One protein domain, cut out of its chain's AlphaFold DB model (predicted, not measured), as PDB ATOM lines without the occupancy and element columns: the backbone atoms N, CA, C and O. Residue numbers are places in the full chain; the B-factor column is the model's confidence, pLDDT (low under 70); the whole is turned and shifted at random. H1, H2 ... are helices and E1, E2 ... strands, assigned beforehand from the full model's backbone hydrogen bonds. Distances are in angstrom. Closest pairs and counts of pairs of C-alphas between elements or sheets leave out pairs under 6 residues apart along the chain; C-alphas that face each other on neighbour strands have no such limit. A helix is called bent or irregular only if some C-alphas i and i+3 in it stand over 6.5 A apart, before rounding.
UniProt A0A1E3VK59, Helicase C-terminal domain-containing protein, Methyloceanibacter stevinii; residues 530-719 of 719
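Overview. This is residues 530 to 719 of the 719 residues of the protein "Helicase C-terminal domain-containing protein" of Methyloceanibacter stevinii (UniProt A0A1E3VK59). A strongly twisted sheet of seven strands curls round one helix, H1, while two side-by-side pairs of helices cover its other face: H2 with H5 near E6 and E7, and H3 with H4 near E2 and E3. These are three layers, helices on both faces of a sheet. The printed part has 190 residues with five named helices and seven named strands, in the order E1 H1 E2 E3 E4 H2 H3 E5 H4 E6 H5 E7; the class is mixed, helices and strands. The sheet is mixed too, in the order E1 E7 E6 E4 E3 E2 E5. The whole is compact, with a radius of gyration of the C-alphas of 16.1 A, and spans 44 by 39 by 30 A.

Along the chain. Begin at the edge strand E1, residues 532 to 535, with C-alpha 532 at (159.807, -14.473, 115.604). Beside it find E7, residues 714 to 718, which ends with C-alpha 718 at (150.622, -16.041, 114.340). Next come E6, residues 674 to 686, 31.1 A long, and E4, residues 595 to 603, 25.4 A long. Then come E3, residues 586 to 592, E2, residues 573 to 578, and the edge strand E5, residues 651 to 656. Find C-alpha 615 at (155.680, -30.285, 117.235); from there H2 runs 25.8 A to residue 631 and is only just irregular, C-alphas 627 and 630 being 6.6 A apart. H1 is residues 558 to 568, H3 634 to 647, H4 659 to 668, and H5 692 to 707, 21.6 A long.

Arrangement. Look first at E6 and E4, parallel, with N 677 and O 598 2.9 A apart. E6 bends by 86 degrees at residue 683. E7 is parallel to E6 (N 716 to O 680, 2.8 A) and to E1 (N 533 to O 715, 2.7 A). E6, H5 and E7 form a strand-helix-strand unit, two parallel neighbours joined through a helix, with a right-handed crossover. E2, E3 and E4 make a meander, each strand the antiparallel neighbour of the one before, in two hairpins: N 587 and O 575 are 2.8 A apart, N 597 and O 590 2.8 A. E5 is antiparallel to E2 (N 653 to O 576, 2.8 A). H2 lies along E6, 8.9 A over the sheet, and touches H5 the same way at a shallow tilt of 3 degrees; their closest C-alphas, of Ala 622 and Thr 701, are 6.0 A apart. H3 touches H4 opposite ways at a shallow tilt of 13 degrees, closest at the C-alphas of Lys 634 and Leu 666, 6.5 A. H1 and H2 lie on opposite faces. In H1, H3, H4 and H5 every O i to N i+4 pair is within hydrogen-bond range; in H2, 9 of 13 are.

Size, cuts and confidence. The two C-alphas farthest apart, of Asp 553 and Ala 672, are 47.0 A apart. The printed part has no cut. The links E1 to H1, with 22 residues, and E4 to H2, with 11, are long. The mean pLDDT of the printed part is 92.0, and no printed residue is under 70.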
ATOM      1  N   ALA A 530     162.863 -11.787 119.150       87.88
ATOM      2  CA  ALA A 530     162.935 -10.803 118.072       87.88
ATOM      3  C   ALA A 530     162.991 -11.439 116.670       87.88
ATOM      4  O   ALA A 530     162.558 -10.809 115.709       87.88
ATOM      5  N   LEU A 531     163.468 -12.682 116.556       91.75
ATOM      6  CA  LEU A 531     163.513 -13.444 115.306       91.75
ATOM      7  C   LEU A 531     162.158 -14.073 114.944       91.75
ATOM      8  O   LEU A 531     161.986 -14.553 113.824       91.75
ATOM      9  N   ILE A 532     161.185 -14.048 115.864       93.44
ATOM     10  CA  ILE A 532     159.807 -14.473 115.604       93.44
ATOM     11  C   ILE A 532     158.969 -13.237 115.272       93.44
ATOM     12  O   ILE A 532     158.619 -12.432 116.139       93.44
ATOM     13  N   GLU A 533     158.626 -13.085 114.005       95.00
ATOM     14  CA  GLU A 533     157.779 -12.031 113.470       95.00
ATOM     15  C   GLU A 533     156.292 -12.406 113.633       95.00
ATOM     16  O   GLU A 533     155.841 -13.387 113.036       95.00
ATOM     17  N   PRO A 534     155.510 -11.659 114.437       93.81
ATOM     18  CA  PRO A 534     154.080 -11.906 114.583       93.81
ATOM     19  C   PRO A 534     153.307 -11.345 113.386       93.81
ATOM     20  O   PRO A 534     153.441 -10.169 113.044       93.81
ATOM     21  N   ILE A 535     152.453 -12.171 112.791       95.00
ATOM     22  CA  ILE A 535     151.588 -11.821 111.664       95.00
ATOM     23  C   ILE A 535     150.133 -12.078 112.049       95.00
ATOM     24  O   ILE A 535     149.780 -13.145 112.555       95.00
ATOM     25  N   ASP A 536     149.273 -11.100 111.774       93.81
ATOM     26  CA  ASP A 536     147.824 -11.263 111.886       93.81
ATOM     27  C   ASP A 536     147.263 -11.857 110.585       93.81
ATOM     28  O   ASP A 536     146.759 -11.157 109.703       93.81
ATOM     29  N   TRP A 537     147.409 -13.176 110.444       93.69
ATOM     30  CA  TRP A 537     146.947 -13.924 109.272       93.69
ATOM     31  C   TRP A 537     145.433 -13.824 109.067       93.69
ATOM     32  O   TRP A 537     144.966 -13.782 107.930       93.69
ATOM     33  N   ALA A 538     144.669 -13.725 110.158       91.69
ATOM     34  CA  ALA A 538     143.221 -13.584 110.101       91.69
ATOM     35  C   ALA A 538     142.816 -12.222 109.518       91.69
ATOM     36  O   ALA A 538     141.959 -12.168 108.636       91.69
ATOM     37  N   ALA A 539     143.461 -11.129 109.946       92.31
ATOM     38  CA  ALA A 539     143.236  -9.803 109.366       92.31
ATOM     39  C   ALA A 539     143.675  -9.717 107.895       92.31
ATOM     40  O   ALA A 539     143.060  -8.992 107.115       92.31
ATOM     41  N   ALA A 540     144.697 -10.484 107.505       91.00
ATOM     42  CA  ALA A 540     145.119 -10.632 106.112       91.00
ATOM     43  C   ALA A 540     144.184 -11.532 105.275       91.00
ATOM     44  O   ALA A 540     144.407 -11.685 104.074       91.00
ATOM     45  N   GLY A 541     143.148 -12.126 105.882       93.94
ATOM     46  CA  GLY A 541     142.207 -13.016 105.204       93.94
ATOM     47  C   GLY A 541     142.840 -14.329 104.740       93.94
ATOM     48  O   GLY A 541     142.442 -14.848 103.700       93.94
ATOM     49  N   VAL A 542     143.835 -14.846 105.466       95.31
ATOM     50  CA  VAL A 542     144.571 -16.074 105.122       95.31
ATOM     51  C   VAL A 542     144.022 -17.270 105.900       95.31
ATOM     52  O   VAL A 542     143.955 -17.247 107.130       95.31
ATOM     53  N   ASP A 543     143.689 -18.345 105.186       94.81
ATOM     54  CA  ASP A 543     143.375 -19.647 105.780       94.81
ATOM     55  C   ASP A 543     144.679 -20.361 106.159       94.81
ATOM     56  O   ASP A 543     145.390 -20.904 105.312       94.81
ATOM     57  N   ILE A 544     144.992 -20.371 107.456       93.62
ATOM     58  CA  ILE A 544     146.238 -20.937 107.988       93.62
ATOM     59  C   ILE A 544     146.369 -22.452 107.790       93.62
ATOM     60  O   ILE A 544     147.466 -22.978 107.927       93.62
ATOM     61  N   CYS A 545     145.285 -23.173 107.493       94.06
ATOM     62  CA  CYS A 545     145.337 -24.605 107.191       94.06
ATOM     63  C   CYS A 545     145.528 -24.875 105.694       94.06
ATOM     64  O   CYS A 545     145.725 -26.024 105.294       94.06
ATOM     65  N   ARG A 546     145.443 -23.841 104.848       94.56
ATOM     66  CA  ARG A 546     145.543 -23.962 103.395       94.56
ATOM     67  C   ARG A 546     146.865 -23.394 102.894       94.56
ATOM     68  O   ARG A 546     146.970 -22.211 102.595       94.56
ATOM     69  N   GLU A 547     147.843 -24.276 102.719       93.56
ATOM     70  CA  GLU A 547     149.169 -23.937 102.185       93.56
ATOM     71  C   GLU A 547     149.089 -23.266 100.803       93.56
ATOM     72  O   GLU A 547     149.460 -22.100 100.667       93.56
ATOM     73  N   PHE A 548     148.479 -23.935  99.816       93.12
ATOM     74  CA  PHE A 548     148.360 -23.432  98.441       93.12
ATOM     75  C   PHE A 548     146.990 -23.717  97.792       93.12
ATOM     76  O   PHE A 548     146.240 -24.620  98.184       93.12
ATOM     77  N   GLY A 549     146.654 -22.978  96.733       90.06
ATOM     78  CA  GLY A 549     145.420 -23.155  95.951       90.06
ATOM     79  C   GLY A 549     144.174 -22.543  96.607       90.06
ATOM     80  O   GLY A 549     144.282 -21.686  97.474       90.06
ATOM     81  N   ALA A 550     142.979 -22.967  96.183       89.56
ATOM     82  CA  ALA A 550     141.727 -22.363  96.651       89.56
ATOM     83  C   ALA A 550     141.488 -22.601  98.155       89.56
ATOM     84  O   ALA A 550     141.458 -23.748  98.609       89.56
ATOM     85  N   ALA A 551     141.288 -21.516  98.903       87.88
ATOM     86  CA  ALA A 551     140.924 -21.534 100.317       87.88
ATOM     87  C   ALA A 551     139.402 -21.420 100.519       87.88
ATOM     88  O   ALA A 551     138.638 -21.171  99.581       87.88
ATOM     89  N   LYS A 552     138.949 -21.678 101.748       85.81
ATOM     90  CA  LYS A 552     137.525 -21.644 102.111       85.81
ATOM     91  C   LYS A 552     137.072 -20.224 102.453       85.81
ATOM     92  O   LYS A 552     137.881 -19.344 102.713       85.81
ATOM     93  N   ASP A 553     135.757 -20.014 102.446       84.31
ATOM     94  CA  ASP A 553     135.105 -18.833 103.029       84.31
ATOM     95  C   ASP A 553     135.591 -17.466 102.502       84.31
ATOM     96  O   ASP A 553     135.527 -16.456 103.198       84.31
ATOM     97  N   GLY A 554     136.056 -17.418 101.246       84.44
ATOM     98  CA  GLY A 554     136.561 -16.193 100.612       84.44
ATOM     99  C   GLY A 554     137.938 -15.740 101.110       84.44
ATOM    100  O   GLY A 554     138.383 -14.661 100.724       84.44
ATOM    101  N   MET A 555     138.598 -16.549 101.943       93.12
ATOM    102  CA  MET A 555     139.998 -16.377 102.321       93.12
ATOM    103  C   MET A 555     140.929 -16.765 101.167       93.12
ATOM    104  O   MET A 555     140.504 -17.341 100.162       93.12
ATOM    105  N   VAL A 556     142.216 -16.475 101.337       95.81
ATOM    106  CA  VAL A 556     143.294 -16.890 100.435       95.81
ATOM    107  C   VAL A 556     144.204 -17.920 101.106       95.81
ATOM    108  O   VAL A 556     144.217 -18.055 102.331       95.81
ATOM    109  N   SER A 557     144.959 -18.667 100.302       96.88
ATOM    110  CA  SER A 557     145.983 -19.587 100.820       96.88
ATOM    111  C   SER A 557     147.175 -18.842 101.424       96.88
ATOM    112  O   SER A 557     147.368 -17.650 101.168       96.88
ATOM    113  N   ILE A 558     148.009 -19.549 102.187       96.88
ATOM    114  CA  ILE A 558     149.257 -19.009 102.743       96.88
ATOM    115  C   ILE A 558     150.150 -18.469 101.624       96.88
ATOM    116  O   ILE A 558     150.639 -17.345 101.735       96.88
ATOM    117  N   HIS A 559     150.307 -19.216 100.526       96.69
ATOM    118  CA  HIS A 559     151.135 -18.794  99.392       96.69
ATOM    119  C   HIS A 559     150.599 -17.508  98.763       96.69
ATOM    120  O   HIS A 559     151.351 -16.572  98.511       96.69
ATOM    121  N   GLU A 560     149.288 -17.416  98.542       96.12
ATOM    122  CA  GLU A 560     148.685 -16.218  97.960       96.12
ATOM    123  C   GLU A 560     148.784 -15.008  98.903       96.12
ATOM    124  O   GLU A 560     149.177 -13.920  98.472       96.12
ATOM    125  N   GLY A 561     148.511 -15.194 100.197       96.31
ATOM    126  CA  GLY A 561     148.648 -14.150 101.214       96.31
ATOM    127  C   GLY A 561     150.082 -13.629 101.336       96.31
ATOM    128  O   GLY A 561     150.313 -12.416 101.297       96.31
ATOM    129  N   LEU A 562     151.064 -14.532 101.415       97.31
ATOM    130  CA  LEU A 562     152.480 -14.170 101.448       97.31
ATOM    131  C   LEU A 562     152.930 -13.524 100.134       97.31
ATOM    132  O   LEU A 562     153.615 -12.503 100.159       97.31
ATOM    133  N   GLY A 563     152.505 -14.057  98.988       97.00
ATOM    134  CA  GLY A 563     152.805 -13.500  97.671       97.00
ATOM    135  C   GLY A 563     152.282 -12.071  97.506       97.00
ATOM    136  O   GLY A 563     152.987 -11.218  96.964       97.00
ATOM    137  N   ASN A 564     151.090 -11.770  98.031       95.25
ATOM    138  CA  ASN A 564     150.544 -10.410  98.072       95.25
ATOM    139  C   ASN A 564     151.404  -9.488  98.947       95.25
ATOM    140  O   ASN A 564     151.799  -8.412  98.496       95.25
ATOM    141  N   ARG A 565     151.795  -9.947 100.140       95.81
ATOM    142  CA  ARG A 565     152.697  -9.208 101.034       95.81
ATOM    143  C   ARG A 565     154.056  -8.919 100.382       95.81
ATOM    144  O   ARG A 565     154.550  -7.794 100.436       95.81
ATOM    145  N   LEU A 566     154.663  -9.910  99.729       96.94
ATOM    146  CA  LEU A 566     155.947  -9.761  99.036       96.94
ATOM    147  C   LEU A 566     155.829  -8.869  97.790       96.94
ATOM    148  O   LEU A 566     156.748  -8.102  97.486       96.94
ATOM    149  N   ARG A 567     154.686  -8.873  97.098       96.31
ATOM    150  CA  ARG A 567     154.418  -7.932  95.999       96.31
ATOM    151  C   ARG A 567     154.430  -6.475  96.470       96.31
ATOM    152  O   ARG A 567     154.907  -5.613  95.741       96.31
ATOM    153  N   GLU A 568     153.974  -6.198  97.682       95.06
ATOM    154  CA  GLU A 568     153.936  -4.835  98.238       95.06
ATOM    155  C   GLU A 568     155.226  -4.434  98.976       95.06
ATOM    156  O   GLU A 568     155.419  -3.269  99.312       95.06
ATOM    157  N   SER A 569     156.140  -5.382  99.191       94.25
ATOM    158  CA  SER A 569     157.407  -5.161  99.902       94.25
ATOM    159  C   SER A 569     158.455  -4.347  99.112       94.25
ATOM    160  O   SER A 569     158.283  -4.070  97.925       94.25
ATOM    161  N   GLY A 570     159.584  -4.017  99.747       92.56
ATOM    162  CA  GLY A 570     160.724  -3.335  99.113       92.56
ATOM    163  C   GLY A 570     161.604  -4.205  98.200       92.56
ATOM    164  O   GLY A 570     162.497  -3.671  97.552       92.56
ATOM    165  N   HIS A 571     161.354  -5.517  98.114       96.88
ATOM    166  CA  HIS A 571     162.163  -6.437  97.307       96.88
ATOM    167  C   HIS A 571     162.159  -6.069  95.819       96.88
ATOM    168  O   HIS A 571     161.110  -5.725  95.257       96.88
ATOM    169  N   THR A 572     163.321  -6.204  95.179       95.25
ATOM    170  CA  THR A 572     163.531  -5.930  93.750       95.25
ATOM    171  C   THR A 572     163.160  -7.129  92.881       95.25
ATOM    172  O   THR A 572     162.624  -6.956  91.786       95.25
ATOM    173  N   VAL A 573     163.376  -8.345  93.387       97.69
ATOM    174  CA  VAL A 573     162.973  -9.608  92.751       97.69
ATOM    175  C   VAL A 573     162.153 -10.430  93.733       97.69
ATOM    176  O   VAL A 573     162.498 -10.523  94.908       97.69
ATOM    177  N   VAL A 574     161.075 -11.037  93.240       98.31
ATOM    178  CA  VAL A 574     160.285 -12.035  93.972       98.31
ATOM    179  C   VAL A 574     159.937 -13.145  92.990       98.31
ATOM    180  O   VAL A 574     159.138 -12.937  92.073       98.31
ATOM    181  N   TYR A 575     160.553 -14.303  93.184       98.00
ATOM    182  CA  TYR A 575     160.301 -15.527  92.436       98.00
ATOM    183  C   TYR A 575     159.473 -16.480  93.301       98.00
ATOM    184  O   TYR A 575     159.835 -16.743  94.442       98.00
ATOM    185  N   TYR A 576     158.359 -16.949  92.759       97.56
ATOM    186  CA  TYR A 576     157.496 -17.978  93.323       97.56
ATOM    187  C   TYR A 576     157.741 -19.286  92.572       97.56
ATOM    188  O   TYR A 576     157.794 -19.278  91.339       97.56
ATOM    189  N   ASP A 577     157.869 -20.384  93.303       94.44
ATOM    190  CA  ASP A 577     157.946 -21.740  92.768       94.44
ATOM    191  C   ASP A 577     157.140 -22.650  93.685       94.44
ATOM    192  O   ASP A 577     157.268 -22.544  94.898       94.44
ATOM    193  N   HIS A 578     156.294 -23.505  93.119       91.81
ATOM    194  CA  HIS A 578     155.629 -24.547  93.887       91.81
ATOM    195  C   HIS A 578     155.602 -25.881  93.131       91.81
ATOM    196  O   HIS A 578     155.026 -25.979  92.045       91.81
ATOM    197  N   GLY A 579     156.182 -26.926  93.702       87.56
ATOM    198  CA  GLY A 579     156.182 -28.292  93.192       87.56
ATOM    199  C   GLY A 579     157.492 -29.017  93.473       87.56
ATOM    200  O   GLY A 579     158.505 -28.397  93.787       87.56
ATOM    201  N   SER A 580     157.487 -30.336  93.280       87.62
ATOM    202  CA  SER A 580     158.596 -31.195  93.701       87.62
ATOM    203  C   SER A 580     159.979 -30.704  93.262       87.62
ATOM    204  O   SER A 580     160.172 -30.265  92.118       87.62
ATOM    205  N   GLY A 581     160.943 -30.760  94.181       84.06
ATOM    206  CA  GLY A 581     162.323 -30.332  93.940       84.06
ATOM    207  C   GLY A 581     162.541 -28.816  93.843       84.06
ATOM    208  O   GLY A 581     163.505 -28.357  93.216       84.06
ATOM    209  N   GLU A 582     161.629 -28.011  94.382       91.38
ATOM    210  CA  GLU A 582     161.844 -26.572  94.555       91.38
ATOM    211  C   GLU A 582     162.935 -26.261  95.592       91.38
ATOM    212  O   GLU A 582     163.392 -27.119  96.345       91.38
ATOM    213  N   ILE A 583     163.386 -25.006  95.607       93.44
ATOM    214  CA  ILE A 583     164.362 -24.528  96.601       93.44
ATOM    215  C   ILE A 583     163.654 -24.050  97.869       93.44
ATOM    216  O   ILE A 583     164.129 -24.310  98.972       93.44
ATOM    217  N   ALA A 584     162.592 -23.276  97.666       96.00
ATOM    218  CA  ALA A 584     161.724 -22.639  98.645       96.00
ATOM    219  C   ALA A 584     160.485 -22.134  97.885       96.00
ATOM    220  O   ALA A 584     160.603 -21.851  96.687       96.00
ATOM    221  N   ASP A 585     159.359 -21.941  98.571       96.69
ATOM    222  CA  ASP A 585     158.116 -21.468  97.943       96.69
ATOM    223  C   ASP A 585     158.265 -20.058  97.356       96.69
ATOM    224  O   ASP A 585     157.784 -19.753  96.262       96.69
ATOM    225  N   PHE A 586     158.969 -19.175  98.078       98.12
ATOM    226  CA  PHE A 586     159.352 -17.862  97.562       98.12
ATOM    227  C   PHE A 586     160.830 -17.577  97.773       98.12
ATOM    228  O   PHE A 586     161.401 -17.811  98.838       98.12
ATOM    229  N   ILE A 587     161.428 -16.962  96.760       98.38
ATOM    230  CA  ILE A 587     162.782 -16.429  96.795       98.38
ATOM    231  C   ILE A 587     162.677 -14.933  96.528       98.38
ATOM    232  O   ILE A 587     162.339 -14.510  95.418       98.38
ATOM    233  N   ALA A 588     162.938 -14.129  97.554       98.12
ATOM    234  CA  ALA A 588     162.912 -12.675  97.461       98.12
ATOM    235  C   ALA A 588     164.331 -12.113  97.556       98.12
ATOM    236  O   ALA A 588     165.169 -12.645  98.283       98.12
ATOM    237  N   ILE A 589     164.612 -11.052  96.804       97.56
ATOM    238  CA  ILE A 589     165.926 -10.409  96.798       97.56
ATOM    239  C   ILE A 589     165.771  -8.925  97.089       97.56
ATOM    240  O   ILE A 589     164.930  -8.243  96.494       97.56
ATOM    241  N   GLU A 590     166.591  -8.443  98.013       94.44
ATOM    242  CA  GLU A 590     166.659  -7.050  98.425       94.44
ATOM    243  C   GLU A 590     168.096  -6.537  98.302       94.44
ATOM    244  O   GLU A 590     169.048  -7.208  98.703       94.44
ATOM    245  N   GLU A 591     168.259  -5.332  97.762       90.00
ATOM    246  CA  GLU A 591     169.527  -4.607  97.810       90.00
ATOM    247  C   GLU A 591     169.523  -3.670  99.024       90.00
ATOM    248  O   GLU A 591     168.701  -2.759  99.106       90.00
ATOM    249  N   GLN A 592     170.445  -3.883  99.963       85.25
ATOM    250  CA  GLN A 592     170.607  -3.074 101.176       85.25
ATOM    251  C   GLN A 592     172.073  -2.665 101.327       85.25
ATOM    252  O   GLN A 592     172.932  -3.535 101.424       85.25
ATOM    253  N   ASP A 593     172.385  -1.367 101.384       80.75
ATOM    254  CA  ASP A 593     173.735  -0.855 101.691       80.75
ATOM    255  C   ASP A 593     174.875  -1.532 100.890       80.75
ATOM    256  O   ASP A 593     175.871  -2.003 101.444       80.75
ATOM    257  N   GLU A 594     174.717  -1.610  99.561       83.12
ATOM    258  CA  GLU A 594     175.614  -2.314  98.618       83.12
ATOM    259  C   GLU A 594     175.720  -3.841  98.814       83.12
ATOM    260  O   GLU A 594     176.587  -4.481  98.210       83.12
ATOM    261  N   ARG A 595     174.871  -4.435  99.652       90.94
ATOM    262  CA  ARG A 595     174.734  -5.879  99.854       90.94
ATOM    263  C   ARG A 595     173.478  -6.398  99.183       90.94
ATOM    264  O   ARG A 595     172.493  -5.680  99.031       90.94
ATOM    265  N   LEU A 596     173.525  -7.668  98.813       94.94
ATOM    266  CA  LEU A 596     172.402  -8.378  98.230       94.94
ATOM    267  C   LEU A 596     171.907  -9.418  99.232       94.94
ATOM    268  O   LEU A 596     172.595 -10.407  99.483       94.94
ATOM    269  N   LEU A 597     170.733  -9.191  99.807       96.25
ATOM    270  CA  LEU A 597     170.082 -10.134 100.704       96.25
ATOM    271  C   LEU A 597     169.146 -11.030  99.892       96.25
ATOM    272  O   LEU A 597     168.219 -10.544  99.247       96.25
ATOM    273  N   ILE A 598     169.390 -12.337  99.928       97.44
ATOM    274  CA  ILE A 598     168.567 -13.355  99.273       97.44
ATOM    275  C   ILE A 598     167.820 -14.132 100.355       97.44
ATOM    276  O   ILE A 598     168.428 -14.747 101.229       97.44
ATOM    277  N   GLN A 599     166.496 -14.105 100.287       98.12
ATOM    278  CA  GLN A 599     165.603 -14.648 101.299       98.12
ATOM    279  C   GLN A 599     164.830 -15.847 100.760       98.12
ATOM    280  O   GLN A 599     164.132 -15.723  99.753       98.12
ATOM    281  N   PHE A 600     164.931 -16.987 101.439       98.38
ATOM    282  CA  PHE A 600     164.167 -18.200 101.142       98.38
ATOM    283  C   PHE A 600     162.995 -18.316 102.113       98.38
ATOM    284  O   PHE A 600     163.208 -18.471 103.314       98.38
ATOM    285  N   TYR A 601     161.770 -18.237 101.604       98.25
ATOM    286  CA  TYR A 601     160.547 -18.396 102.384       98.25
ATOM    287  C   TYR A 601     159.986 -19.795 102.170       98.25
ATOM    288  O   TYR A 601     159.625 -20.150 101.050       98.25
ATOM    289  N   HIS A 602     159.878 -20.540 103.262       97.31
ATOM    290  CA  HIS A 602     159.267 -21.864 103.310       97.31
ATOM    291  C   HIS A 602     157.893 -21.727 103.951       97.31
ATOM    292  O   HIS A 602     157.792 -21.195 105.054       97.31
ATOM    293  N   CYS A 603     156.838 -22.153 103.276       96.38
ATOM    294  CA  CYS A 603     155.458 -22.039 103.721       96.38
ATOM    295  C   CYS A 603     154.942 -23.403 104.142       96.38
ATOM    296  O   CYS A 603     155.032 -24.359 103.382       96.38
ATOM    297  N   LYS A 604     154.362 -23.487 105.342       94.31
ATOM    298  CA  LYS A 604     153.673 -24.702 105.778       94.31
ATOM    299  C   LYS A 604     152.318 -24.422 106.390       94.31
ATOM    300  O   LYS A 604     152.162 -23.529 107.222       94.31
ATOM    301  N   GLY A 605     151.332 -25.200 105.945       91.94
ATOM    302  CA  GLY A 605     149.991 -25.203 106.514       91.94
ATOM    303  C   GLY A 605     149.989 -25.662 107.970       91.94
ATOM    304  O   GLY A 605     150.729 -26.557 108.364       91.94
ATOM    305  N   ALA A 606     149.116 -25.068 108.774       91.00
ATOM    306  CA  ALA A 606     148.866 -25.511 110.133       91.00
ATOM    307  C   ALA A 606     148.125 -26.854 110.122       91.00
ATOM    308  O   ALA A 606     147.036 -26.966 109.549       91.00
ATOM    309  N   THR A 607     148.639 -27.843 110.851       86.50
ATOM    310  CA  THR A 607     147.948 -29.134 111.040       86.50
ATOM    311  C   THR A 607     146.693 -29.032 111.921       86.50
ATOM    312  O   THR A 607     145.869 -29.946 111.949       86.50
ATOM    313  N   GLY A 608     146.497 -27.911 112.628       86.62
ATOM    314  CA  GLY A 608     145.314 -27.640 113.449       86.62
ATOM    315  C   GLY A 608     144.604 -26.335 113.082       86.62
ATOM    316  O   GLY A 608     145.242 -25.355 112.719       86.62
ATOM    317  N   ALA A 609     143.279 -26.302 113.275       85.69
ATOM    318  CA  ALA A 609     142.402 -25.190 112.874       85.69
ATOM    319  C   ALA A 609     142.670 -23.847 113.580       85.69
ATOM    320  O   ALA A 609     142.255 -22.799 113.095       85.69
ATOM    321  N   ALA A 610     143.323 -23.870 114.742       88.88
ATOM    322  CA  ALA A 610     143.732 -22.668 115.460       88.88
ATOM    323  C   ALA A 610     145.256 -22.658 115.621       88.88
ATOM    324  O   ALA A 610     145.850 -23.731 115.812       88.88
ATOM    325  N   PRO A 611     145.903 -21.477 115.637       90.19
ATOM    326  CA  PRO A 611     147.322 -21.392 115.946       90.19
ATOM    327  C   PRO A 611     147.617 -22.019 117.318       90.19
ATOM    328  O   PRO A 611     146.764 -21.969 118.207       90.19
ATOM    329  N   GLY A 612     148.793 -22.605 117.503       90.44
ATOM    330  CA  GLY A 612     149.219 -23.299 118.713       90.44
ATOM    331  C   GLY A 612     150.708 -23.649 118.676       90.44
ATOM    332  O   GLY A 612     151.494 -22.974 118.019       90.44
ATOM    333  N   HIS A 613     151.091 -24.702 119.397       89.31
ATOM    334  CA  HIS A 613     152.481 -25.145 119.559       89.31
ATOM    335  C   HIS A 613     152.596 -26.635 119.240       89.31
ATOM    336  O   HIS A 613     152.837 -27.462 120.119       89.31
ATOM    337  N   ARG A 614     152.319 -26.988 117.985       90.81
ATOM    338  CA  ARG A 614     152.406 -28.371 117.514       90.81
ATOM    339  C   ARG A 614     153.835 -28.668 117.094       90.81
ATOM    340  O   ARG A 614     154.491 -27.833 116.481       90.81
ATOM    341  N   VAL A 615     154.302 -29.850 117.471       86.56
ATOM    342  CA  VAL A 615     155.680 -30.285 117.235       86.56
ATOM    343  C   VAL A 615     155.923 -30.518 115.742       86.56
ATOM    344  O   VAL A 615     156.899 -30.001 115.206       86.56
ATOM    345  N   ASP A 616     154.990 -31.187 115.065       85.12
ATOM    346  CA  ASP A 616     155.103 -31.522 113.640       85.12
ATOM    347  C   ASP A 616     155.222 -30.268 112.755       85.12
ATOM    348  O   ASP A 616     156.106 -30.198 111.904       85.12
ATOM    349  N   ASP A 617     154.420 -29.230 113.045       88.94
ATOM    350  CA  ASP A 617     154.459 -27.925 112.360       88.94
ATOM    351  C   ASP A 617     155.866 -27.277 112.415       88.94
ATOM    352  O   ASP A 617     156.260 -26.559 111.492       88.94
ATOM    353  N   VAL A 618     156.617 -27.501 113.505       89.69
ATOM    354  CA  VAL A 618     157.972 -26.959 113.725       89.69
ATOM    355  C   VAL A 618     159.044 -27.860 113.113       89.69
ATOM    356  O   VAL A 618     159.993 -27.347 112.521       89.69
ATOM    357  N   TYR A 619     158.910 -29.182 113.222       87.81
ATOM    358  CA  TYR A 619     159.852 -30.126 112.614       87.81
ATOM    359  C   TYR A 619     159.880 -30.009 111.093       87.81
ATOM    360  O   TYR A 619     160.964 -29.961 110.509       87.81
ATOM    361  N   GLU A 620     158.715 -29.894 110.456       88.25
ATOM    362  CA  GLU A 620     158.634 -29.781 109.001       88.25
ATOM    363  C   GLU A 620     159.341 -28.513 108.499       88.25
ATOM    364  O   GLU A 620     160.169 -28.577 107.586       88.25
ATOM    365  N   ILE A 621     159.090 -27.367 109.140       90.81
ATOM    366  CA  ILE A 621     159.682 -26.097 108.709       90.81
ATOM    367  C   ILE A 621     161.180 -25.996 109.035       90.81
ATOM    368  O   ILE A 621     161.949 -25.445 108.245       90.81
ATOM    369  N   ALA A 622     161.616 -26.579 110.156       89.31
ATOM    370  CA  ALA A 622     163.029 -26.710 110.501       89.31
ATOM    371  C   ALA A 622     163.778 -27.561 109.463       89.31
ATOM    372  O   ALA A 622     164.856 -27.173 109.006       89.31
ATOM    373  N   GLY A 623     163.183 -28.682 109.042       88.69
ATOM    374  CA  GLY A 623     163.726 -29.547 107.999       88.69
ATOM    375  C   GLY A 623     163.909 -28.818 106.666       88.69
ATOM    376  O   GLY A 623     164.983 -28.904 106.075       88.69
ATOM    377  N   GLN A 624     162.912 -28.047 106.219       90.44
ATOM    378  CA  GLN A 624     162.999 -27.270 104.971       90.44
ATOM    379  C   GLN A 624     164.105 -26.203 105.010       90.44
ATOM    380  O   GLN A 624     164.889 -26.061 104.063       90.44
ATOM    381  N   ALA A 625     164.244 -25.497 106.136       91.50
ATOM    382  CA  ALA A 625     165.329 -24.537 106.323       91.50
ATOM    383  C   ALA A 625     166.713 -25.211 106.235       91.50
ATOM    384  O   ALA A 625     167.595 -24.700 105.549       91.50
ATOM    385  N   VAL A 626     166.892 -26.380 106.859       88.62
ATOM    386  CA  VAL A 626     168.153 -27.143 106.810       88.62
ATOM    387  C   VAL A 626     168.451 -27.669 105.401       88.62
ATOM    388  O   VAL A 626     169.547 -27.433 104.891       88.62
ATOM    389  N   LYS A 627     167.491 -28.324 104.729       88.69
ATOM    390  CA  LYS A 627     167.676 -28.873 103.366       88.69
ATOM    391  C   LYS A 627     168.037 -27.778 102.353       88.69
ATOM    392  O   LYS A 627     168.888 -27.964 101.479       88.69
ATOM    393  N   SER A 628     167.424 -26.600 102.482       91.00
ATOM    394  CA  SER A 628     167.611 -25.507 101.521       91.00
ATOM    395  C   SER A 628     168.975 -24.809 101.604       91.00
ATOM    396  O   SER A 628     169.359 -24.122 100.653       91.00
ATOM    397  N   VAL A 629     169.760 -25.036 102.667       91.62
ATOM    398  CA  VAL A 629     171.133 -24.515 102.820       91.62
ATOM    399  C   VAL A 629     172.003 -24.829 101.608       91.62
ATOM    400  O   VAL A 629     172.756 -23.973 101.140       91.62
ATOM    401  N   THR A 630     171.865 -26.028 101.037       89.94
ATOM    402  CA  THR A 630     172.646 -26.426  99.865       89.94
ATOM    403  C   THR A 630     172.427 -25.478  98.681       89.94
ATOM    404  O   THR A 630     173.325 -25.292  97.861       89.94
ATOM    405  N   TRP A 631     171.273 -24.824  98.567       92.31
ATOM    406  CA  TRP A 631     170.967 -23.904  97.469       92.31
ATOM    407  C   TRP A 631     171.516 -22.486  97.668       92.31
ATOM    408  O   TRP A 631     171.511 -21.709  96.709       92.31
ATOM    409  N   ALA A 632     172.057 -22.158  98.848       92.81
ATOM    410  CA  ALA A 632     172.616 -20.851  99.201       92.81
ATOM    411  C   ALA A 632     173.989 -20.586  98.547       92.81
ATOM    412  O   ALA A 632     175.008 -20.349  99.196       92.81
ATOM    413  N   LEU A 633     174.034 -20.668  97.220       90.00
ATOM    414  CA  LEU A 633     175.169 -20.326  96.374       90.00
ATOM    415  C   LEU A 633     174.621 -19.714  95.087       90.00
ATOM    416  O   LEU A 633     173.910 -20.393  94.347       90.00
ATOM    417  N   LYS A 634     175.000 -18.465  94.774       90.81
ATOM    418  CA  LYS A 634     174.398 -17.701  93.664       90.81
ATOM    419  C   LYS A 634     174.349 -18.464  92.334       90.81
ATOM    420  O   LYS A 634     173.332 -18.458  91.656       90.81
ATOM    421  N   GLN A 635     175.421 -19.189  91.998       90.38
ATOM    422  CA  GLN A 635     175.506 -19.979  90.765       90.38
ATOM    423  C   GLN A 635     174.528 -21.161  90.755       90.38
ATOM    424  O   GLN A 635     173.917 -21.446  89.729       90.38
ATOM    425  N   ARG A 636     174.382 -21.857  91.890       91.00
ATOM    426  CA  ARG A 636     173.501 -23.026  92.020       91.00
ATOM    427  C   ARG A 636     172.034 -22.595  92.034       91.00
ATOM    428  O   ARG A 636     171.242 -23.162  91.285       91.00
ATOM    429  N   LEU A 637     171.722 -21.557  92.812       94.44
ATOM    430  CA  LEU A 637     170.420 -20.894  92.856       94.44
ATOM    431  C   LEU A 637     169.967 -20.483  91.451       94.44
ATOM    432  O   LEU A 637     168.932 -20.939  90.969       94.44
ATOM    433  N   LEU A 638     170.787 -19.680  90.765       95.00
ATOM    434  CA  LEU A 638     170.463 -19.161  89.442       95.00
ATOM    435  C   LEU A 638     170.287 -20.279  88.414       95.00
ATOM    436  O   LEU A 638     169.316 -20.276  87.659       95.00
ATOM    437  N   LYS A 639     171.203 -21.258  88.398       93.31
ATOM    438  CA  LYS A 639     171.125 -22.407  87.488       93.31
ATOM    439  C   LYS A 639     169.803 -23.157  87.654       93.31
ATOM    440  O   LYS A 639     169.206 -23.533  86.645       93.31
ATOM    441  N   ASN A 640     169.343 -23.373  88.888       92.69
ATOM    442  CA  ASN A 640     168.103 -24.104  89.134       92.69
ATOM    443  C   ASN A 640     166.857 -23.282  88.789       92.69
ATOM    444  O   ASN A 640     166.013 -23.790  88.057       92.69
ATOM    445  N   ILE A 641     166.777 -22.015  89.219       95.06
ATOM    446  CA  ILE A 641     165.659 -21.117  88.869       95.06
ATOM    447  C   ILE A 641     165.534 -21.007  87.346       95.06
ATOM    448  O   ILE A 641     164.462 -21.231  86.789       95.06
ATOM    449  N   ARG A 642     166.645 -20.743  86.644       95.00
ATOM    450  CA  ARG A 642     166.660 -20.656  85.179       95.00
ATOM    451  C   ARG A 642     166.179 -21.953  84.535       95.00
ATOM    452  O   ARG A 642     165.385 -21.897  83.598       95.00
ATOM    453  N   ARG A 643     166.658 -23.108  85.010       93.44
ATOM    454  CA  ARG A 643     166.258 -24.421  84.488       93.44
ATOM    455  C   ARG A 643     164.759 -24.635  84.663       93.44
ATOM    456  O   ARG A 643     164.088 -24.871  83.663       93.44
ATOM    457  N   ARG A 644     164.250 -24.521  85.895       92.31
ATOM    458  CA  ARG A 644     162.838 -24.764  86.220       92.31
ATOM    459  C   ARG A 644     161.921 -23.829  85.439       92.31
ATOM    460  O   ARG A 644     161.019 -24.308  84.758       92.31
ATOM    461  N   PHE A 645     162.242 -22.535  85.402       93.25
ATOM    462  CA  PHE A 645     161.475 -21.540  84.652       93.25
ATOM    463  C   PHE A 645     161.490 -21.786  83.135       93.25
ATOM    464  O   PHE A 645     160.457 -21.713  82.480       93.25
ATOM    465  N   THR A 646     162.649 -22.114  82.552       92.44
ATOM    466  CA  THR A 646     162.764 -22.337  81.094       92.44
ATOM    467  C   THR A 646     162.095 -23.641  80.657       92.44
ATOM    468  O   THR A 646     161.559 -23.720  79.554       92.44
ATOM    469  N   GLN A 647     162.154 -24.676  81.496       90.56
ATOM    470  CA  GLN A 647     161.602 -26.001  81.200       90.56
ATOM    471  C   GLN A 647     160.137 -26.154  81.626       90.56
ATOM    472  O   GLN A 647     159.530 -27.177  81.321       90.56
ATOM    473  N   GLY A 648     159.565 -25.157  82.301       89.50
ATOM    474  CA  GLY A 648     158.182 -25.197  82.757       89.50
ATOM    475  C   GLY A 648     157.937 -26.182  83.906       89.50
ATOM    476  O   GLY A 648     156.885 -26.816  83.942       89.50
ATOM    477  N   ILE A 649     158.913 -26.365  84.800       86.31
ATOM    478  CA  ILE A 649     158.836 -27.301  85.935       86.31
ATOM    479  C   ILE A 649     158.196 -26.591  87.132       86.31
ATOM    480  O   ILE A 649     158.570 -25.459  87.434       86.31
ATOM    481  N   GLY A 650     157.251 -27.255  87.807       85.12
ATOM    482  CA  GLY A 650     156.511 -26.674  88.929       85.12
ATOM    483  C   GLY A 650     155.644 -25.469  88.535       85.12
ATOM    484  O   GLY A 650     155.555 -25.070  87.370       85.12
ATOM    485  N   ALA A 651     154.992 -24.873  89.526       88.69
ATOM    486  CA  ALA A 651     154.263 -23.619  89.405       88.69
ATOM    487  C   ALA A 651     155.224 -22.448  89.637       88.69
ATOM    488  O   ALA A 651     155.400 -21.988  90.755       88.69
ATOM    489  N   HIS A 652     155.842 -21.971  88.562       91.75
ATOM    490  CA  HIS A 652     156.868 -20.933  88.596       91.75
ATOM    491  C   HIS A 652     156.308 -19.579  88.146       91.75
ATOM    492  O   HIS A 652     155.624 -19.470  87.126       91.75
ATOM    493  N   GLN A 653     156.627 -18.510  88.874       95.50
ATOM    494  CA  GLN A 653     156.233 -17.152  88.510       95.50
ATOM    495  C   GLN A 653     157.198 -16.109  89.078       95.50
ATOM    496  O   GLN A 653     157.483 -16.094  90.269       95.50
ATOM    497  N   PHE A 654     157.615 -15.143  88.260       97.19
ATOM    498  CA  PHE A 654     158.176 -13.899  88.789       97.19
ATOM    499  C   PHE A 654     157.036 -12.943  89.147       97.19
ATOM    500  O   PHE A 654     156.323 -12.446  88.277       97.19
ATOM    501  N   ILE A 655     156.848 -12.702  90.445       97.19
ATOM    502  CA  ILE A 655     155.922 -11.689  90.968       97.19
ATOM    503  C   ILE A 655     156.529 -10.293  90.795       97.19
ATOM    504  O   ILE A 655     155.806  -9.332  90.526       97.19
ATOM    505  N   LYS A 656     157.856 -10.195  90.933       97.31
ATOM    506  CA  LYS A 656     158.666  -9.010  90.640       97.31
ATOM    507  C   LYS A 656     159.950  -9.406  89.927       97.31
ATOM    508  O   LYS A 656     160.559 -10.415  90.281       97.31
ATOM    509  N   GLY A 657     160.384  -8.566  88.992       95.88
ATOM    510  CA  GLY A 657     161.556  -8.827  88.159       95.88
ATOM    511  C   GLY A 657     161.300  -9.909  87.108       95.88
ATOM    512  O   GLY A 657     160.157 -10.254  86.814       95.88
ATOM    513  N   ASP A 658     162.379 -10.427  86.534       96.00
ATOM    514  CA  ASP A 658     162.385 -11.545  85.592       96.00
ATOM    515  C   ASP A 658     163.732 -12.293  85.674       96.00
ATOM    516  O   ASP A 658     164.645 -11.870  86.391       96.00
ATOM    517  N   VAL A 659     163.869 -13.404  84.940       95.69
ATOM    518  CA  VAL A 659     165.107 -14.207  84.921       95.69
ATOM    519  C   VAL A 659     166.315 -13.382  84.474       95.69
ATOM    520  O   VAL A 659     167.381 -13.505  85.065       95.69
ATOM    521  N   ALA A 660     166.172 -12.520  83.463       96.00
ATOM    522  CA  ALA A 660     167.290 -11.740  82.930       96.00
ATOM    523  C   ALA A 660     167.755 -10.648  83.909       96.00
ATOM    524  O   ALA A 660     168.937 -10.312  83.975       96.00
ATOM    525  N   PHE A 661     166.835 -10.070  84.679       96.06
ATOM    526  CA  PHE A 661     167.143  -9.130  85.745       96.06
ATOM    527  C   PHE A 661     167.787  -9.834  86.941       96.06
ATOM    528  O   PHE A 661     168.802  -9.348  87.429       96.06
ATOM    529  N   LEU A 662     167.277 -11.004  87.345       96.00
ATOM    530  CA  LEU A 662     167.905 -11.850  88.364       96.00
ATOM    531  C   LEU A 662     169.343 -12.235  87.978       96.00
ATOM    532  O   LEU A 662     170.242 -12.134  88.808       96.00
ATOM    533  N   GLU A 663     169.563 -12.652  86.728       95.69
ATOM    534  CA  GLU A 663     170.893 -12.976  86.197       95.69
ATOM    535  C   GLU A 663     171.852 -11.793  86.339       95.69
ATOM    536  O   GLU A 663     172.902 -11.935  86.962       95.69
ATOM    537  N   ARG A 664     171.461 -10.608  85.850       94.75
ATOM    538  CA  ARG A 664     172.279  -9.389  85.969       94.75
ATOM    539  C   ARG A 664     172.586  -9.037  87.419       94.75
ATOM    540  O   ARG A 664     173.740  -8.791  87.750       94.75
ATOM    541  N   LEU A 665     171.573  -9.071  88.282       93.62
ATOM    542  CA  LEU A 665     171.707  -8.751  89.700       93.62
ATOM    543  C   LEU A 665     172.714  -9.676  90.401       93.62
ATOM    544  O   LEU A 665     173.583  -9.217  91.141       93.62
ATOM    545  N   LEU A 666     172.638 -10.984  90.138       93.44
ATOM    546  CA  LEU A 666     173.563 -11.963  90.714       93.44
ATOM    547  C   LEU A 666     174.966 -11.899  90.092       93.44
ATOM    548  O   LEU A 666     175.943 -12.171  90.798       93.44
ATOM    549  N   ASP A 667     175.092 -11.553  88.812       92.00
ATOM    550  CA  ASP A 667     176.382 -11.401  88.130       92.00
ATOM    551  C   ASP A 667     177.138 -10.154  88.609       92.00
ATOM    552  O   ASP A 667     178.339 -10.235  88.880       92.00
ATOM    553  N   GLU A 668     176.436  -9.033  88.792       90.81
ATOM    554  CA  GLU A 668     176.986  -7.760  89.281       90.81
ATOM    555  C   GLU A 668     177.317  -7.802  90.784       90.81
ATOM    556  O   GLU A 668     178.251  -7.134  91.244       90.81
ATOM    557  N   ALA A 669     176.610  -8.627  91.563       90.00
ATOM    558  CA  ALA A 669     176.844  -8.758  92.994       90.00
ATOM    559  C   ALA A 669     178.215  -9.380  93.318       90.00
ATOM    560  O   ALA A 669     178.552 -10.516  92.942       90.00
ATOM    561  N   THR A 670     178.993  -8.648  94.121       87.38
ATOM    562  CA  THR A 670     180.246  -9.152  94.698       87.38
ATOM    563  C   THR A 670     179.929 -10.317  95.640       87.38
ATOM    564  O   THR A 670     179.164 -10.111  96.579       87.38
ATOM    565  N   PRO A 671     180.532 -11.513  95.476       84.94
ATOM    566  CA  PRO A 671     180.189 -12.687  96.287       84.94
ATOM    567  C   PRO A 671     180.242 -12.455  97.802       84.94
ATOM    568  O   PRO A 671     179.372 -12.929  98.517       84.94
ATOM    569  N   ALA A 672     181.217 -11.676  98.285       85.88
ATOM    570  CA  ALA A 672     181.372 -11.355  99.706       85.88
ATOM    571  C   ALA A 672     180.287 -10.416 100.272       85.88
ATOM    572  O   ALA A 672     180.234 -10.210 101.479       85.88
ATOM    573  N   LYS A 673     179.461  -9.810  99.410       91.69
ATOM    574  CA  LYS A 673     178.352  -8.924  99.787       91.69
ATOM    575  C   LYS A 673     176.981  -9.588  99.615       91.69
ATOM    576  O   LYS A 673     175.969  -8.908  99.742       91.69
ATOM    577  N   ILE A 674     176.940 -10.880  99.288       93.50
ATOM    578  CA  ILE A 674     175.692 -11.640  99.196       93.50
ATOM    579  C   ILE A 674     175.457 -12.316 100.540       93.50
ATOM    580  O   ILE A 674     176.303 -13.073 101.012       93.50
ATOM    581  N   GLU A 675     174.303 -12.057 101.133       94.88
ATOM    582  CA  GLU A 675     173.857 -12.682 102.370       94.88
ATOM    583  C   GLU A 675     172.616 -13.529 102.077       94.88
ATOM    584  O   GLU A 675     171.770 -13.144 101.270       94.88
ATOM    585  N   PHE A 676     172.508 -14.683 102.732       95.88
ATOM    586  CA  PHE A 676     171.323 -15.532 102.652       95.88
ATOM    587  C   PHE A 676     170.596 -15.538 103.995       95.88
ATOM    588  O   PHE A 676     171.227 -15.585 105.056       95.88
ATOM    589  N   GLU A 677     169.270 -15.509 103.939       96.75
ATOM    590  CA  GLU A 677     168.376 -15.612 105.088       96.75
ATOM    591  C   GLU A 677     167.274 -16.631 104.787       96.75
ATOM    592  O   GLU A 677     166.754 -16.700 103.672       96.75
ATOM    593  N   PHE A 678     166.918 -17.418 105.797       97.25
ATOM    594  CA  PHE A 678     165.899 -18.456 105.708       97.25
ATOM    595  C   PHE A 678     164.731 -18.059 106.604       97.25
ATOM    596  O   PHE A 678     164.925 -17.706 107.771       97.25
ATOM    597  N   ILE A 679     163.525 -18.098 106.043       97.88
ATOM    598  CA  ILE A 679     162.300 -17.656 106.689       97.88
ATOM    599  C   ILE A 679     161.329 -18.830 106.760       97.88
ATOM    600  O   ILE A 679     160.825 -19.311 105.747       97.88
ATOM    601  N   ALA A 680     161.049 -19.262 107.982       97.00
ATOM    602  CA  ALA A 680     160.029 -20.247 108.297       97.00
ATOM    603  C   ALA A 680     158.663 -19.555 108.393       97.00
ATOM    604  O   ALA A 680     158.404 -18.821 109.346       97.00
ATOM    605  N   VAL A 681     157.776 -19.777 107.426       97.44
ATOM    606  CA  VAL A 681     156.407 -19.252 107.426       97.44
ATOM    607  C   VAL A 681     155.477 -20.347 107.925       97.44
ATOM    608  O   VAL A 681     155.044 -21.215 107.169       97.44
ATOM    609  N   GLN A 682     155.175 -20.294 109.222       95.12
ATOM    610  CA  GLN A 682     154.325 -21.269 109.895       95.12
ATOM    611  C   GLN A 682     153.191 -20.542 110.633       95.12
ATOM    612  O   GLN A 682     153.293 -20.268 111.835       95.12
ATOM    613  N   PRO A 683     152.086 -20.217 109.936       93.25
ATOM    614  CA  PRO A 683     150.939 -19.529 110.525       93.25
ATOM    615  C   PRO A 683     150.280 -20.316 111.663       93.25
ATOM    616  O   PRO A 683     149.637 -19.732 112.534       93.25
ATOM    617  N   GLY A 684     150.457 -21.638 111.701       91.69
ATOM    618  CA  GLY A 684     150.005 -22.485 112.795       91.69
ATOM    619  C   GLY A 684     150.751 -22.271 114.109       91.69
ATOM    620  O   GLY A 684     150.200 -22.606 115.153       91.69
ATOM    621  N   LEU A 685     151.958 -21.703 114.098       92.69
ATOM    622  CA  LEU A 685     152.736 -21.445 115.308       92.69
ATOM    623  C   LEU A 685     152.286 -20.132 115.954       92.69
ATOM    624  O   LEU A 685     152.102 -19.139 115.259       92.69
ATOM    625  N   ARG A 686     152.130 -20.089 117.279       91.31
ATOM    626  CA  ARG A 686     151.967 -18.821 118.017       91.31
ATOM    627  C   ARG A 686     153.309 -18.297 118.499       91.31
ATOM    628  O   ARG A 686     154.135 -19.075 118.974       91.31
ATOM    629  N   LYS A 687     153.498 -16.975 118.441       89.50
ATOM    630  CA  LYS A 687     154.689 -16.321 118.999       89.50
ATOM    631  C   LYS A 687     154.744 -16.413 120.529       89.50
ATOM    632  O   LYS A 687     155.792 -16.719 121.090       89.50
ATOM    633  N   ARG A 688     153.629 -16.119 121.204       85.94
ATOM    634  CA  ARG A 688     153.549 -16.121 122.674       85.94
ATOM    635  C   ARG A 688     153.539 -17.538 123.230       85.94
ATOM    636  O   ARG A 688     153.024 -18.432 122.577       85.94
ATOM    637  N   ASP A 689     154.053 -17.692 124.449       85.56
ATOM    638  CA  ASP A 689     154.025 -18.938 125.229       85.56
ATOM    639  C   ASP A 689     154.685 -20.146 124.533       85.56
ATOM    640  O   ASP A 689     154.331 -21.294 124.801       85.56
ATOM    641  N   LEU A 690     155.677 -19.892 123.665       85.94
ATOM    642  CA  LEU A 690     156.408 -20.934 122.946       85.94
ATOM    643  C   LEU A 690     157.074 -21.916 123.933       85.94
ATOM    644  O   LEU A 690     157.950 -21.508 124.703       85.94
ATOM    645  N   PRO A 691     156.711 -23.213 123.911       88.44
ATOM    646  CA  PRO A 691     157.322 -24.206 124.783       88.44
ATOM    647  C   PRO A 691     158.830 -24.304 124.553       88.44
ATOM    648  O   PRO A 691     159.290 -24.285 123.410       88.44
ATOM    649  N   ALA A 692     159.590 -24.503 125.634       83.81
ATOM    650  CA  ALA A 692     161.049 -24.622 125.581       83.81
ATOM    651  C   ALA A 692     161.528 -25.696 124.590       83.81
ATOM    652  O   ALA A 692     162.523 -25.501 123.903       83.81
ATOM    653  N   THR A 693     160.795 -26.804 124.460       82.88
ATOM    654  CA  THR A 693     161.111 -27.866 123.497       82.88
ATOM    655  C   THR A 693     161.079 -27.372 122.050       82.88
ATOM    656  O   THR A 693     162.016 -27.636 121.307       82.88
ATOM    657  N   LEU A 694     160.059 -26.603 121.654       87.25
ATOM    658  CA  LEU A 694     159.960 -26.039 120.301       87.25
ATOM    659  C   LEU A 694     160.942 -24.888 120.087       87.25
ATOM    660  O   LEU A 694     161.534 -24.770 119.016       87.25
ATOM    661  N   ALA A 695     161.144 -24.061 121.116       85.56
ATOM    662  CA  ALA A 695     162.139 -22.996 121.085       85.56
ATOM    663  C   ALA A 695     163.550 -23.555 120.856       85.56
ATOM    664  O   ALA A 695     164.307 -22.978 120.082       85.56
ATOM    665  N   ASN A 696     163.880 -24.698 121.467       83.19
ATOM    666  CA  ASN A 696     165.164 -25.371 121.283       83.19
ATOM    667  C   ASN A 696     165.341 -25.912 119.861       83.19
ATOM    668  O   ASN A 696     166.436 -25.808 119.322       83.19
ATOM    669  N   VAL A 697     164.285 -26.441 119.236       85.44
ATOM    670  CA  VAL A 697     164.343 -26.902 117.837       85.44
ATOM    671  C   VAL A 697     164.629 -25.727 116.907       85.44
ATOM    672  O   VAL A 697     165.577 -25.772 116.130       85.44
ATOM    673  N   LEU A 698     163.870 -24.633 117.035       89.25
ATOM    674  CA  LEU A 698     164.092 -23.432 116.226       89.25
ATOM    675  C   LEU A 698     165.468 -22.800 116.494       89.25
ATOM    676  O   LEU A 698     166.113 -22.314 115.565       89.25
ATOM    677  N   ALA A 699     165.939 -22.832 117.744       86.75
ATOM    678  CA  ALA A 699     167.278 -22.386 118.114       86.75
ATOM    679  C   ALA A 699     168.364 -23.256 117.473       86.75
ATOM    680  O   ALA A 699     169.314 -22.714 116.917       86.75
ATOM    681  N   ALA A 700     168.205 -24.582 117.491       84.69
ATOM    682  CA  ALA A 700     169.120 -25.518 116.848       84.69
ATOM    683  C   ALA A 700     169.162 -25.294 115.332       84.69
ATOM    684  O   ALA A 700     170.246 -25.232 114.755       84.69
ATOM    685  N   THR A 701     168.008 -25.083 114.688       88.88
ATOM    686  CA  THR A 701     167.944 -24.706 113.269       88.88
ATOM    687  C   THR A 701     168.658 -23.382 113.015       88.88
ATOM    688  O   THR A 701     169.470 -23.289 112.099       88.88
ATOM    689  N   SER A 702     168.413 -22.358 113.833       90.31
ATOM    690  CA  SER A 702     169.075 -21.061 113.687       90.31
ATOM    691  C   SER A 702     170.592 -21.154 113.878       90.31
ATOM    692  O   SER A 702     171.341 -20.584 113.091       90.31
ATOM    693  N   ASP A 703     171.061 -21.884 114.890       85.69
ATOM    694  CA  ASP A 703     172.485 -22.127 115.131       85.69
ATOM    695  C   ASP A 703     173.113 -22.903 113.965       85.69
ATOM    696  O   ASP A 703     174.173 -22.519 113.475       85.69
ATOM    697  N   HIS A 704     172.426 -23.919 113.433       86.00
ATOM    698  CA  HIS A 704     172.846 -24.628 112.225       86.00
ATOM    699  C   HIS A 704     173.039 -23.668 111.036       86.00
ATOM    700  O   HIS A 704     174.076 -23.711 110.374       86.00
ATOM    701  N   LEU A 705     172.101 -22.748 110.792       88.94
ATOM    702  CA  LEU A 705     172.224 -21.745 109.726       88.94
ATOM    703  C   LEU A 705     173.389 -20.771 109.967       88.94
ATOM    704  O   LEU A 705     174.185 -20.516 109.060       88.94
ATOM    705  N   VAL A 706     173.546 -20.270 111.194       88.62
ATOM    706  CA  VAL A 706     174.622 -19.333 111.555       88.62
ATOM    707  C   VAL A 706     175.999 -19.989 111.428       88.62
ATOM    708  O   VAL A 706     176.916 -19.388 110.866       88.62
ATOM    709  N   ARG A 707     176.155 -21.248 111.860       81.50
ATOM    710  CA  ARG A 707     177.387 -22.038 111.649       81.50
ATOM    711  C   ARG A 707     177.654 -22.324 110.170       81.50
ATOM    712  O   ARG A 707     178.804 -22.508 109.773       81.50
ATOM    713  N   GLY A 708     176.605 -22.318 109.350       82.62
ATOM    714  CA  GLY A 708     176.678 -22.339 107.894       82.62
ATOM    715  C   GLY A 708     177.063 -21.000 107.258       82.62
ATOM    716  O   GLY A 708     177.209 -20.951 106.040       82.62
ATOM    717  N   GLY A 709     177.268 -19.930 108.034       86.81
ATOM    718  CA  GLY A 709     177.616 -18.601 107.524       86.81
ATOM    719  C   GLY A 709     176.423 -17.796 107.002       86.81
ATOM    720  O   GLY A 709     176.621 -16.889 106.194       86.81
ATOM    721  N   PHE A 710     175.200 -18.124 107.427       91.88
ATOM    722  CA  PHE A 710     173.967 -17.442 107.020       91.88
ATOM    723  C   PHE A 710     173.379 -16.595 108.152       91.88
ATOM    724  O   PHE A 710     173.842 -16.649 109.295       91.88
ATOM    725  N   ARG A 711     172.345 -15.798 107.849       93.19
ATOM    726  CA  ARG A 711     171.593 -15.089 108.892       93.19
ATOM    727  C   ARG A 711     170.829 -16.078 109.794       93.19
ATOM    728  O   ARG A 711     170.477 -17.165 109.328       93.19
ATOM    729  N   PRO A 712     170.561 -15.709 111.064       93.75
ATOM    730  CA  PRO A 712     169.701 -16.488 111.955       93.75
ATOM    731  C   PRO A 712     168.342 -16.805 111.322       93.75
ATOM    732  O   PRO A 712     167.842 -16.030 110.503       93.75
ATOM    733  N   LEU A 713     167.731 -17.921 111.730       95.19
ATOM    734  CA  LEU A 713     166.394 -18.291 111.263       95.19
ATOM    735  C   LEU A 713     165.396 -17.199 111.661       95.19
ATOM    736  O   LEU A 713     165.265 -16.891 112.847       95.19
ATOM    737  N   ARG A 714     164.645 -16.672 110.692       96.69
ATOM    738  CA  ARG A 714     163.483 -15.816 110.959       96.69
ATOM    739  C   ARG A 714     162.209 -16.647 110.858       96.69
ATOM    740  O   ARG A 714     162.066 -17.460 109.950       96.69
ATOM    741  N   VAL A 715     161.275 -16.454 111.781       96.56
ATOM    742  CA  VAL A 715     160.018 -17.215 111.824       96.56
ATOM    743  C   VAL A 715     158.845 -16.256 111.707       96.56
ATOM    744  O   VAL A 715     158.707 -15.365 112.532       96.56
ATOM    745  N   MET A 716     157.977 -16.440 110.718       96.69
ATOM    746  CA  MET A 716     156.696 -15.746 110.629       96.69
ATOM    747  C   MET A 716     155.616 -16.619 111.269       96.69
ATOM    748  O   MET A 716     155.220 -17.644 110.711       96.69
ATOM    749  N   ALA A 717     155.155 -16.207 112.446       94.94
ATOM    750  CA  ALA A 717     154.194 -16.932 113.276       94.94
ATOM    751  C   ALA A 717     152.903 -16.117 113.451       94.94
ATOM    752  O   ALA A 717     152.874 -14.913 113.203       94.94
ATOM    753  N   SER A 718     151.821 -16.755 113.893       93.31
ATOM    754  CA  SER A 718     150.622 -16.041 114.340       93.31
ATOM    755  C   SER A 718     150.916 -15.156 115.556       93.31
ATOM    756  O   SER A 718     151.631 -15.572 116.479       93.31
ATOM    757  N   ALA A 719     150.350 -13.945 115.528       84.75
ATOM    758  CA  ALA A 719     150.461 -12.927 116.576       84.75
ATOM    759  C   ALA A 719     149.917 -13.348 117.954       84.75
ATOM    760  O   ALA A 719     148.965 -14.162 118.016       84.75
TER     761      ALA A 719